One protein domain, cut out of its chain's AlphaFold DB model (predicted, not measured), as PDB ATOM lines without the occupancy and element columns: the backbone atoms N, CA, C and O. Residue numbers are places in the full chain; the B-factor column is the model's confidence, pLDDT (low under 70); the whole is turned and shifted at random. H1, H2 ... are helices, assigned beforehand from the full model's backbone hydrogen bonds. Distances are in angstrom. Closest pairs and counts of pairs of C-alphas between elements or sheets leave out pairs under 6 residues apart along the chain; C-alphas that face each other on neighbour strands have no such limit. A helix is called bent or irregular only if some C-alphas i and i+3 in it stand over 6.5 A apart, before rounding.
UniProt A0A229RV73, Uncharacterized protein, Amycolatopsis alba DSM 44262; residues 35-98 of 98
ATOM      1  N   MET A  35      36.744 -22.625 -46.605       88.38
ATOM      2  CA  MET A  35      37.840 -23.352 -47.239       88.38
ATOM      3  C   MET A  35      37.747 -23.315 -48.766       88.38
ATOM      4  O   MET A  35      38.746 -23.031 -49.424       88.38
ATOM      5  N   MET A  36      36.568 -23.619 -49.318       88.25
ATOM      6  CA  MET A  36      36.337 -23.608 -50.765       88.25
ATOM      7  C   MET A  36      36.467 -22.197 -51.341       88.25
ATOM      8  O   MET A  36      37.147 -22.027 -52.345       88.25
ATOM      9  N   ASP A  37      35.902 -21.191 -50.673       87.19
ATOM     10  CA  ASP A  37      36.032 -19.774 -51.017       87.19
ATOM     11  C   ASP A  37      37.489 -19.328 -50.974       87.19
ATOM     12  O   ASP A  37      37.976 -18.688 -51.899       87.19
ATOM     13  N   GLY A  38      38.214 -19.700 -49.917       85.31
ATOM     14  CA  GLY A  38      39.635 -19.407 -49.798       85.31
ATOM     15  C   GLY A  38      40.427 -20.001 -50.958       85.31
ATOM     16  O   GLY A  38      41.267 -19.318 -51.538       85.31
ATOM     17  N   TRP A  39      40.142 -21.251 -51.330       86.19
ATOM     18  CA  TRP A  39      40.773 -21.887 -52.483       86.19
ATOM     19  C   TRP A  39      40.421 -21.184 -53.799       86.19
ATOM     20  O   TRP A  39      41.327 -20.855 -54.558       86.19
ATOM     21  N   ALA A  40      39.136 -20.909 -54.034       87.06
ATOM     22  CA  ALA A  40      38.639 -20.302 -55.265       87.06
ATOM     23  C   ALA A  40      39.136 -18.858 -55.457       87.06
ATOM     24  O   ALA A  40      39.493 -18.469 -56.564       87.06
ATOM     25  N   LEU A  41      39.211 -18.063 -54.384       83.31
ATOM     26  CA  LEU A  41      39.640 -16.660 -54.446       83.31
ATOM     27  C   LEU A  41      41.150 -16.487 -54.639       83.31
ATOM     28  O   LEU A  41      41.579 -15.496 -55.227       83.31
ATOM     29  N   LEU A  42      41.966 -17.397 -54.098       83.12
ATOM     30  CA  LEU A  42      43.430 -17.306 -54.164       83.12
ATOM     31  C   LEU A  42      44.049 -18.278 -55.178       83.12
ATOM     32  O   LEU A  42      45.278 -18.368 -55.234       83.12
ATOM     33  N   ASP A  43      43.219 -19.033 -55.905       79.69
ATOM     34  CA  ASP A  43      43.581 -20.050 -56.905       79.69
ATOM     35  C   ASP A  43      44.736 -20.971 -56.455       79.69
ATOM     36  O   ASP A  43      45.648 -21.336 -57.200       79.69
ATOM     37  N   SER A  44      44.782 -21.270 -55.154       79.44
ATOM     38  CA  SER A  44      45.922 -21.941 -54.532       79.44
ATOM     39  C   SER A  44      45.543 -22.678 -53.253       79.44
ATOM     40  O   SER A  44      44.657 -22.280 -52.495       79.44
ATOM     41  N   GLY A  45      46.288 -23.748 -52.951       76.62
ATOM     42  CA  GLY A  45      46.147 -24.498 -51.695       76.62
ATOM     43  C   GLY A  45      46.405 -23.652 -50.438       76.62
ATOM     44  O   GLY A  45      45.875 -23.958 -49.371       76.62
ATOM     45  N   PHE A  46      47.156 -22.551 -50.561       82.62
ATOM     46  CA  PHE A  46      47.335 -21.572 -49.485       82.62
ATOM     47  C   PHE A  46      46.022 -20.856 -49.139       82.62
ATOM     48  O   PHE A  46      45.723 -20.644 -47.963       82.62
ATOM     49  N   GLY A  47      45.198 -20.566 -50.145       80.88
ATOM     50  CA  GLY A  47      43.854 -20.036 -49.965       80.88
ATOM     51  C   GLY A  47      42.954 -20.943 -49.130       80.88
ATOM     52  O   GLY A  47      42.309 -20.480 -48.192       80.88
ATOM     53  N   ALA A  48      42.987 -22.253 -49.388       82.50
ATOM     54  CA  ALA A  48      42.253 -23.233 -48.584       82.50
ATOM     55  C   ALA A  48      42.719 -23.243 -47.115       82.50
ATOM     56  O   ALA A  48      41.902 -23.323 -46.198       82.50
ATOM     57  N   PHE A  49      44.031 -23.117 -46.876       86.31
ATOM     58  CA  PHE A  49      44.581 -23.013 -45.522       86.31
ATOM     59  C   PHE A  49      44.110 -21.740 -44.807       86.31
ATOM     60  O   PHE A  49      43.687 -21.811 -43.654       86.31
ATOM     61  N   LEU A  50      44.112 -20.590 -45.487       88.31
ATOM     62  CA  LEU A  50      43.554 -19.354 -44.934       88.31
ATOM     63  C   LEU A  50      42.052 -19.474 -44.655       88.31
ATOM     64  O   LEU A  50      41.598 -19.008 -43.611       88.31
ATOM     65  N   GLY A  51      41.301 -20.150 -45.526       86.50
ATOM     66  CA  GLY A  51      39.893 -20.479 -45.308       86.50
ATOM     67  C   GLY A  51      39.679 -21.332 -44.053       86.50
ATOM     68  O   GLY A  51      38.817 -21.018 -43.233       86.50
ATOM     69  N   LEU A  52      40.523 -22.346 -43.827       88.69
ATOM     70  CA  LEU A  52      40.513 -23.161 -42.603       88.69
ATOM     71  C   LEU A  52      40.796 -22.314 -41.361       88.69
ATOM     72  O   LEU A  52      40.059 -22.399 -40.377       88.69
ATOM     73  N   VAL A  53      41.857 -21.503 -41.391       89.31
ATOM     74  CA  VAL A  53      42.251 -20.646 -40.263       89.31
ATOM     75  C   VAL A  53      41.165 -19.612 -39.966       89.31
ATOM     76  O   VAL A  53      40.805 -19.425 -38.803       89.31
ATOM     77  N   GLY A  54      40.583 -18.999 -40.999       86.44
ATOM     78  CA  GLY A  54      39.450 -18.084 -40.883       86.44
ATOM     79  C   GLY A  54      38.208 -18.767 -40.309       86.44
ATOM     80  O   GLY A  54      37.573 -18.226 -39.404       86.44
ATOM     81  N   GLY A  55      37.911 -19.991 -40.751       86.25
ATOM     82  CA  GLY A  55      36.821 -20.806 -40.219       86.25
ATOM     83  C   GLY A  55      37.027 -21.144 -38.743       86.25
ATOM     84  O   GLY A  55      36.135 -20.920 -37.925       86.25
ATOM     85  N   GLY A  56      38.227 -21.596 -38.373       86.62
ATOM     86  CA  GLY A  56      38.609 -21.875 -36.988       86.62
ATOM     87  C   GLY A  56      38.548 -20.636 -36.092       86.62
ATOM     88  O   GLY A  56      38.018 -20.707 -34.980       86.62
ATOM     89  N   PHE A  57      39.011 -19.485 -36.588       88.56
ATOM     90  CA  PHE A  57      38.882 -18.208 -35.886       88.56
ATOM     91  C   PHE A  57      37.415 -17.794 -35.733       88.56
ATOM     92  O   PHE A  57      37.018 -17.353 -34.657       88.56
ATOM     93  N   GLY A  58      36.582 -18.015 -36.753       83.62
ATOM     94  CA  GLY A  58      35.134 -17.810 -36.687       83.62
ATOM     95  C   GLY A  58      34.468 -18.665 -35.606       83.62
ATOM     96  O   GLY A  58      33.678 -18.149 -34.815       83.62
ATOM     97  N   VAL A  59      34.841 -19.945 -35.491       85.12
ATOM     98  CA  VAL A  59      34.358 -20.841 -34.422       85.12
ATOM     99  C   VAL A  59      34.834 -20.376 -33.042       85.12
ATOM    100  O   VAL A  59      34.069 -20.394 -32.072       85.12
ATOM    101  N   PHE A  60      36.093 -19.950 -32.929       87.00
ATOM    102  CA  PHE A  60      36.649 -19.436 -31.678       87.00
ATOM    103  C   PHE A  60      35.955 -18.139 -31.242       87.00
ATOM    104  O   PHE A  60      35.558 -18.005 -30.083       87.00
ATOM    105  N   TRP A  61      35.744 -17.213 -32.176       82.12
ATOM    106  CA  TRP A  61      35.028 -15.964 -31.941       82.12
ATOM    107  C   TRP A  61      33.565 -16.212 -31.559       82.12
ATOM    108  O   TRP A  61      33.075 -15.643 -30.582       82.12
ATOM    109  N   TRP A  62      32.897 -17.145 -32.240       82.00
ATOM    110  CA  TRP A  62      31.557 -17.608 -31.880       82.00
ATOM    111  C   TRP A  62      31.497 -18.127 -30.439       82.00
ATOM    112  O   TRP A  62      30.637 -17.719 -29.655       82.00
ATOM    113  N   ARG A  63      32.454 -18.983 -30.062       83.62
ATOM    114  CA  ARG A  63      32.582 -19.493 -28.692       83.62
ATOM    115  C   ARG A  63      32.810 -18.364 -27.685       83.62
ATOM    116  O   ARG A  63      32.296 -18.463 -26.575       83.62
ATOM    117  N   HIS A  64      33.559 -17.323 -28.044       81.62
ATOM    118  CA  HIS A  64      33.806 -16.179 -27.168       81.62
ATOM    119  C   HIS A  64      32.526 -15.373 -26.898       81.62
ATOM    120  O   HIS A  64      32.240 -15.067 -25.745       81.62
ATOM    121  N   ILE A  65      31.716 -15.103 -27.930       82.31
ATOM    122  CA  ILE A  65      30.456 -14.352 -27.791       82.31
ATOM    123  C   ILE A  65      29.398 -15.162 -27.029       82.31
ATOM    124  O   ILE A  65      28.687 -14.624 -26.183       82.31
ATOM    125  N   HIS A  66      29.280 -16.457 -27.324       77.69
ATOM    126  CA  HIS A  66      28.210 -17.301 -26.790       77.69
ATOM    127  C   HIS A  66      28.614 -18.135 -25.561       77.69
ATOM    128  O   HIS A  66      27.802 -18.897 -25.032       77.69
ATOM    129  N   GLY A  67      29.869 -18.040 -25.110       76.69
ATOM    130  CA  GLY A  67      30.451 -18.786 -23.982       76.69
ATOM    131  C   GLY A  67      30.637 -20.294 -24.221       76.69
ATOM    132  O   GLY A  67      31.491 -20.932 -23.602       76.69
ATOM    133  N   LYS A  68      29.859 -20.886 -25.135       75.25
ATOM    134  CA  LYS A  68      29.927 -22.285 -25.570       75.25
ATOM    135  C   LYS A  68      29.819 -22.343 -27.090       75.25
ATOM    136  O   LYS A  68      29.134 -21.530 -27.695       75.25
ATOM    137  N   VAL A  69      30.457 -23.347 -27.698       69.56
ATOM    138  CA  VAL A  69      30.326 -23.610 -29.146       69.56
ATOM    139  C   VAL A  69      28.871 -23.952 -29.490       69.56
ATOM    140  O   VAL A  69      28.331 -23.476 -30.482       69.56
ATOM    141  N   PHE A  70      28.216 -24.695 -28.591       70.38
ATOM    142  CA  PHE A  70      26.829 -25.134 -28.698       70.38
ATOM    143  C   PHE A  70      26.043 -24.746 -27.437       70.38
ATOM    144  O   PHE A  70      25.961 -25.530 -26.486       70.38
ATOM    145  N   PRO A  71      25.518 -23.512 -27.360       66.69
ATOM    146  CA  PRO A  71      24.625 -23.111 -26.282       66.69
ATOM    147  C   PRO A  71      23.289 -23.844 -26.421       66.69
ATOM    148  O   PRO A  71      22.684 -23.838 -27.487       66.69
ATOM    149  N   ARG A  72      22.808 -24.438 -25.325       62.75
ATOM    150  CA  ARG A  72      21.507 -25.127 -25.296       62.75
ATOM    151  C   ARG A  72      20.338 -24.155 -25.508       62.75
ATOM    152  O   ARG A  72      19.340 -24.500 -26.117       62.75
ATOM    153  N   GLU A  73      20.503 -22.916 -25.062       67.88
ATOM    154  CA  GLU A  73      19.551 -21.811 -25.208       67.88
ATOM    155  C   GLU A  73      20.028 -20.883 -26.340       67.88
ATOM    156  O   GLU A  73      20.528 -19.784 -26.100       67.88
ATOM    157  N   LEU A  74      19.967 -21.343 -27.593       70.00
ATOM    158  CA  LEU A  74      20.330 -20.507 -28.740       70.00
ATOM    159  C   LEU A  74      19.147 -19.659 -29.217       70.00
ATOM    160  O   LEU A  74      18.064 -20.163 -29.536       70.00
ATOM    161  N   SER A  75      19.385 -18.350 -29.327       78.50
ATOM    162  CA  SER A  75      18.434 -17.425 -29.939       78.50
ATOM    163  C   SER A  75      18.223 -17.786 -31.407       78.50
ATOM    164  O   SER A  75      19.181 -17.958 -32.162       78.50
ATOM    165  N   THR A  76      16.962 -17.836 -31.843       81.81
ATOM    166  CA  THR A  76      16.605 -18.090 -33.248       81.81
ATOM    167  C   THR A  76      17.295 -17.094 -34.188       81.81
ATOM    168  O   THR A  76      17.704 -17.470 -35.280       81.81
ATOM    169  N   LYS A  77      17.508 -15.846 -33.740       79.62
ATOM    170  CA  LYS A  77      18.215 -14.816 -34.515       79.62
ATOM    171  C   LYS A  77      19.642 -15.235 -34.866       79.62
ATOM    172  O   LYS A  77      20.063 -15.033 -35.996       79.62
ATOM    173  N   SER A  78      20.364 -15.853 -33.934       83.44
ATOM    174  CA  SER A  78      21.742 -16.302 -34.155       83.44
ATOM    175  C   SER A  78      21.817 -17.417 -35.201       83.44
ATOM    176  O   SER A  78      22.690 -17.387 -36.063       83.44
ATOM    177  N   VAL A  79      20.863 -18.356 -35.185       83.50
ATOM    178  CA  VAL A  79      20.762 -19.421 -36.202       83.50
ATOM    179  C   VAL A  79      20.457 -18.833 -37.581       83.50
ATOM    180  O   VAL A  79      21.084 -19.214 -38.565       83.50
ATOM    181  N   VAL A  80      19.529 -17.872 -37.644       88.06
ATOM    182  CA  VAL A  80      19.173 -17.179 -38.891       88.06
ATOM    183  C   VAL A  80      20.369 -16.410 -39.451       88.06
ATOM    184  O   VAL A  80      20.644 -16.521 -40.639       88.06
ATOM    185  N   ILE A  81      21.123 -15.692 -38.615       87.81
ATOM    186  CA  ILE A  81      22.337 -14.983 -39.050       87.81
ATOM    187  C   ILE A  81      23.367 -15.970 -39.613       87.81
ATOM    188  O   ILE A  81      23.916 -15.720 -40.683       87.81
ATOM    189  N   LEU A  82      23.589 -17.113 -38.954       86.25
ATOM    190  CA  LEU A  82      24.491 -18.151 -39.471       86.25
ATOM    191  C   LEU A  82      24.049 -18.680 -40.832       86.25
ATOM    192  O   LEU A  82      24.879 -18.862 -41.719       86.25
ATOM    193  N   ALA A  83      22.752 -18.933 -40.998       89.88
ATOM    194  CA  ALA A  83      22.203 -19.382 -42.270       89.88
ATOM    195  C   ALA A  83      22.413 -18.328 -43.369       89.88
ATOM    196  O   ALA A  83      22.859 -18.670 -44.459       89.88
ATOM    197  N   VAL A  84      22.173 -17.047 -43.069       93.19
ATOM    198  CA  VAL A  84      22.393 -15.936 -44.012       93.19
ATOM    199  C   VAL A  84      23.866 -15.822 -44.413       93.19
ATOM    200  O   VAL A  84      24.153 -15.671 -45.596       93.19
ATOM    201  N   ILE A  85      24.800 -15.954 -43.465       90.12
ATOM    202  CA  ILE A  85      26.242 -15.951 -43.760       90.12
ATOM    203  C   ILE A  85      26.600 -17.108 -44.699       90.12
ATOM    204  O   ILE A  85      27.284 -16.893 -45.691       90.12
ATOM    205  N   ASN A  86      26.100 -18.317 -44.431       90.88
ATOM    206  CA  ASN A  86      26.342 -19.473 -45.296       90.88
ATOM    207  C   ASN A  86      25.789 -19.276 -46.714       90.88
ATOM    208  O   ASN A  86      26.450 -19.644 -47.678       90.88
ATOM    209  N   ILE A  87      24.605 -18.672 -46.853       93.56
ATOM    210  CA  ILE A  87      24.035 -18.347 -48.169       93.56
ATOM    211  C   ILE A  87      24.915 -17.328 -48.900       93.56
ATOM    212  O   ILE A  87      25.170 -17.493 -50.089       93.56
ATOM    213  N   ALA A  88      25.402 -16.298 -48.204       93.25
ATOM    214  CA  ALA A  88      26.293 -15.302 -48.795       93.25
ATOM    215  C   ALA A  88      27.628 -15.913 -49.253       93.25
ATOM    216  O   ALA A  88      28.071 -15.615 -50.359       93.25
ATOM    217  N   LEU A  89      28.228 -16.795 -48.446       89.25
ATOM    218  CA  LEU A  89      29.443 -17.535 -48.805       89.25
ATOM    219  C   LEU A  89      29.201 -18.454 -50.008       89.25
ATOM    220  O   LEU A  89      29.946 -18.416 -50.974       89.25
ATOM    221  N   ALA A  90      28.099 -19.206 -50.019       90.69
ATOM    222  CA  ALA A  90      27.758 -20.061 -51.153       90.69
ATOM    223  C   ALA A  90      27.523 -19.265 -52.451       90.69
ATOM    224  O   ALA A  90      27.923 -19.710 -53.523       90.69
ATOM    225  N   LEU A  91      26.885 -18.091 -52.364       92.69
ATOM    226  CA  LEU A  91      26.708 -17.192 -53.509       92.69
ATOM    227  C   LEU A  91      28.037 -16.609 -53.993       92.69
ATOM    228  O   LEU A  91      28.238 -16.501 -55.202       92.69
ATOM    229  N   LEU A  92      28.930 -16.243 -53.072       91.00
ATOM    230  CA  LEU A  92      30.276 -15.787 -53.408       91.00
ATOM    231  C   LEU A  92      31.043 -16.889 -54.138       91.00
ATOM    232  O   LEU A  92      31.550 -16.644 -55.230       91.00
ATOM    233  N   LEU A  93      31.049 -18.102 -53.586       89.62
ATOM    234  CA  LEU A  93      31.677 -19.262 -54.204       89.62
ATOM    235  C   LEU A  93      31.127 -19.513 -55.606       89.62
ATOM    236  O   LEU A  93      31.893 -19.715 -56.539       89.62
ATOM    237  N   PHE A  94      29.802 -19.476 -55.760       91.50
ATOM    238  CA  PHE A  94      29.152 -19.669 -57.052       91.50
ATOM    239  C   PHE A  94      29.564 -18.605 -58.075       91.50
ATOM    240  O   PHE A  94      29.750 -18.934 -59.236       91.50
ATOM    241  N   LEU A  95      29.729 -17.348 -57.657       91.75
ATOM    242  CA  LEU A  95      30.152 -16.266 -58.549       91.75
ATOM    243  C   LEU A  95      31.641 -16.345 -58.922       91.75
ATOM    244  O   LEU A  95      32.027 -15.878 -59.989       91.75
ATOM    245  N   VAL A  96      32.476 -16.870 -58.026       87.00
ATOM    246  CA  VAL A  96      33.932 -16.957 -58.225       87.00
ATOM    247  C   VAL A  96      34.323 -18.232 -58.978       87.00
ATOM    248  O   VAL A  96      35.270 -18.207 -59.758       87.00
ATOM    249  N   ALA A  97      33.620 -19.341 -58.739       80.44
ATOM    250  CA  ALA A  97      33.945 -20.659 -59.284       80.44
ATOM    251  C   ALA A  97      32.995 -21.143 -60.398       80.44
ATOM    252  O   ALA A  97      33.257 -22.196 -60.983       80.44
ATOM    253  N   GLY A  98      31.889 -20.434 -60.649       68.56
ATOM    254  CA  GLY A  98      30.930 -20.708 -61.729       68.56
ATOM    255  C   GLY A  98      31.169 -19.836 -62.951       68.56
ATOM    256  O   GLY A  98      30.981 -20.367 -64.068       68.56
TER     257      GLY A  98
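AT A GLANCE: This is residues 35 to 98 of the 98 residues of an uncharacterized protein of Amycolatopsis alba DSM 44262 (UniProt A0A229RV73). Two long helices, H2 and H3, form the arms of a narrow, open U; they run opposite ways along the longest axis of the model and keep a gap between them. The short helix H1 fills that gap at one end, where it packs on the first half of H2 with one side and on the last part of H3 with the other, and residues 67 to 75 cross from H2 to H3 at the other end. The printed part has 64 residues with three named helices, in the order H1, H2, H3 along the chain, and no named strand; the class is all helix. The whole is loose, with a radius of gyration of the C-alphas of 13.7 A, and elongated, with spans of 39 by 20 by 12 A.

HOW THE PARTS SIT: H2, residues 45 to 66, and H3, residues 76 to 97, are the longest helices, with 22 residues each. H2 and H3 are apart: no C-alpha of the one is within 8 A of the other. H1, residues 35 to 42, touches both. H1 and H2 touch with 24 pairs of C-alphas within 8 A, and H2 does so with its residues 45 to 55 alone. Their closest C-alphas are those of Met 35 and Gly 51, 4.0 A apart. The lines of H1 and H2 stand at a steep tilt of 50 degrees, and the two helices run opposite ways; from centre to centre they are 13.3 A apart. H1 and H3 touch with 8 pairs of C-alphas within 8 A, and H3 does so with its residues 89 to 97 alone. Their closest C-alphas are those of Asp 37 and Leu 93, 5.4 A apart. The lines of H1 and H3 stand at a steep tilt of 41 degrees, and the two helices run the same way; from centre to centre they are 14.7 A apart. Residues 79 to 88, which belong to H3, stand free. In H1, H2 and H3 every backbone O of residue i is within hydrogen-bond range of the N of residue i+4 where both lie inside the helix. None of the three helices is bent or irregular.

IN THESE COORDINATES: H2 runs from Gly 45, with its C-alpha at (46.147, -24.498, -51.695), to His 66, with its C-alpha at (28.210, -17.301, -26.790), and its first and last C-alphas are 31.5 A apart. H3 runs from Thr 76, with its C-alpha at (16.605, -18.090, -33.248), to Ala 97, with its C-alpha at (33.945, -20.659, -59.284), and measures 31.4 A from first to last C-alpha. Along H2 the z values rise from -51.695 to -26.790, while along H3 they fall from -33.248 to -59.284. H1 has 8 residues, Met 35 to Leu 42, and measures 10.8 A; its C-alpha 35 is at (37.840, -23.352, -47.239).

THE WHOLE: The C-alphas of Asp 43 and Glu 73 are the two farthest apart in the domain, at 39.8 A. The C-alphas of Met 35 and Gly 98, the first and last printed residues, are 16.3 A apart, and Gly 98 is the chain's last residue. The printed part has no cut. The link from H1 to H2, 2 residues, is tight, and the link from H2 to H3, 9 residues, is short; no link is long. The mean pLDDT of the printed part is 83.7. Five residues are under 70: residue 69, residues 71 to 73 and residue 98.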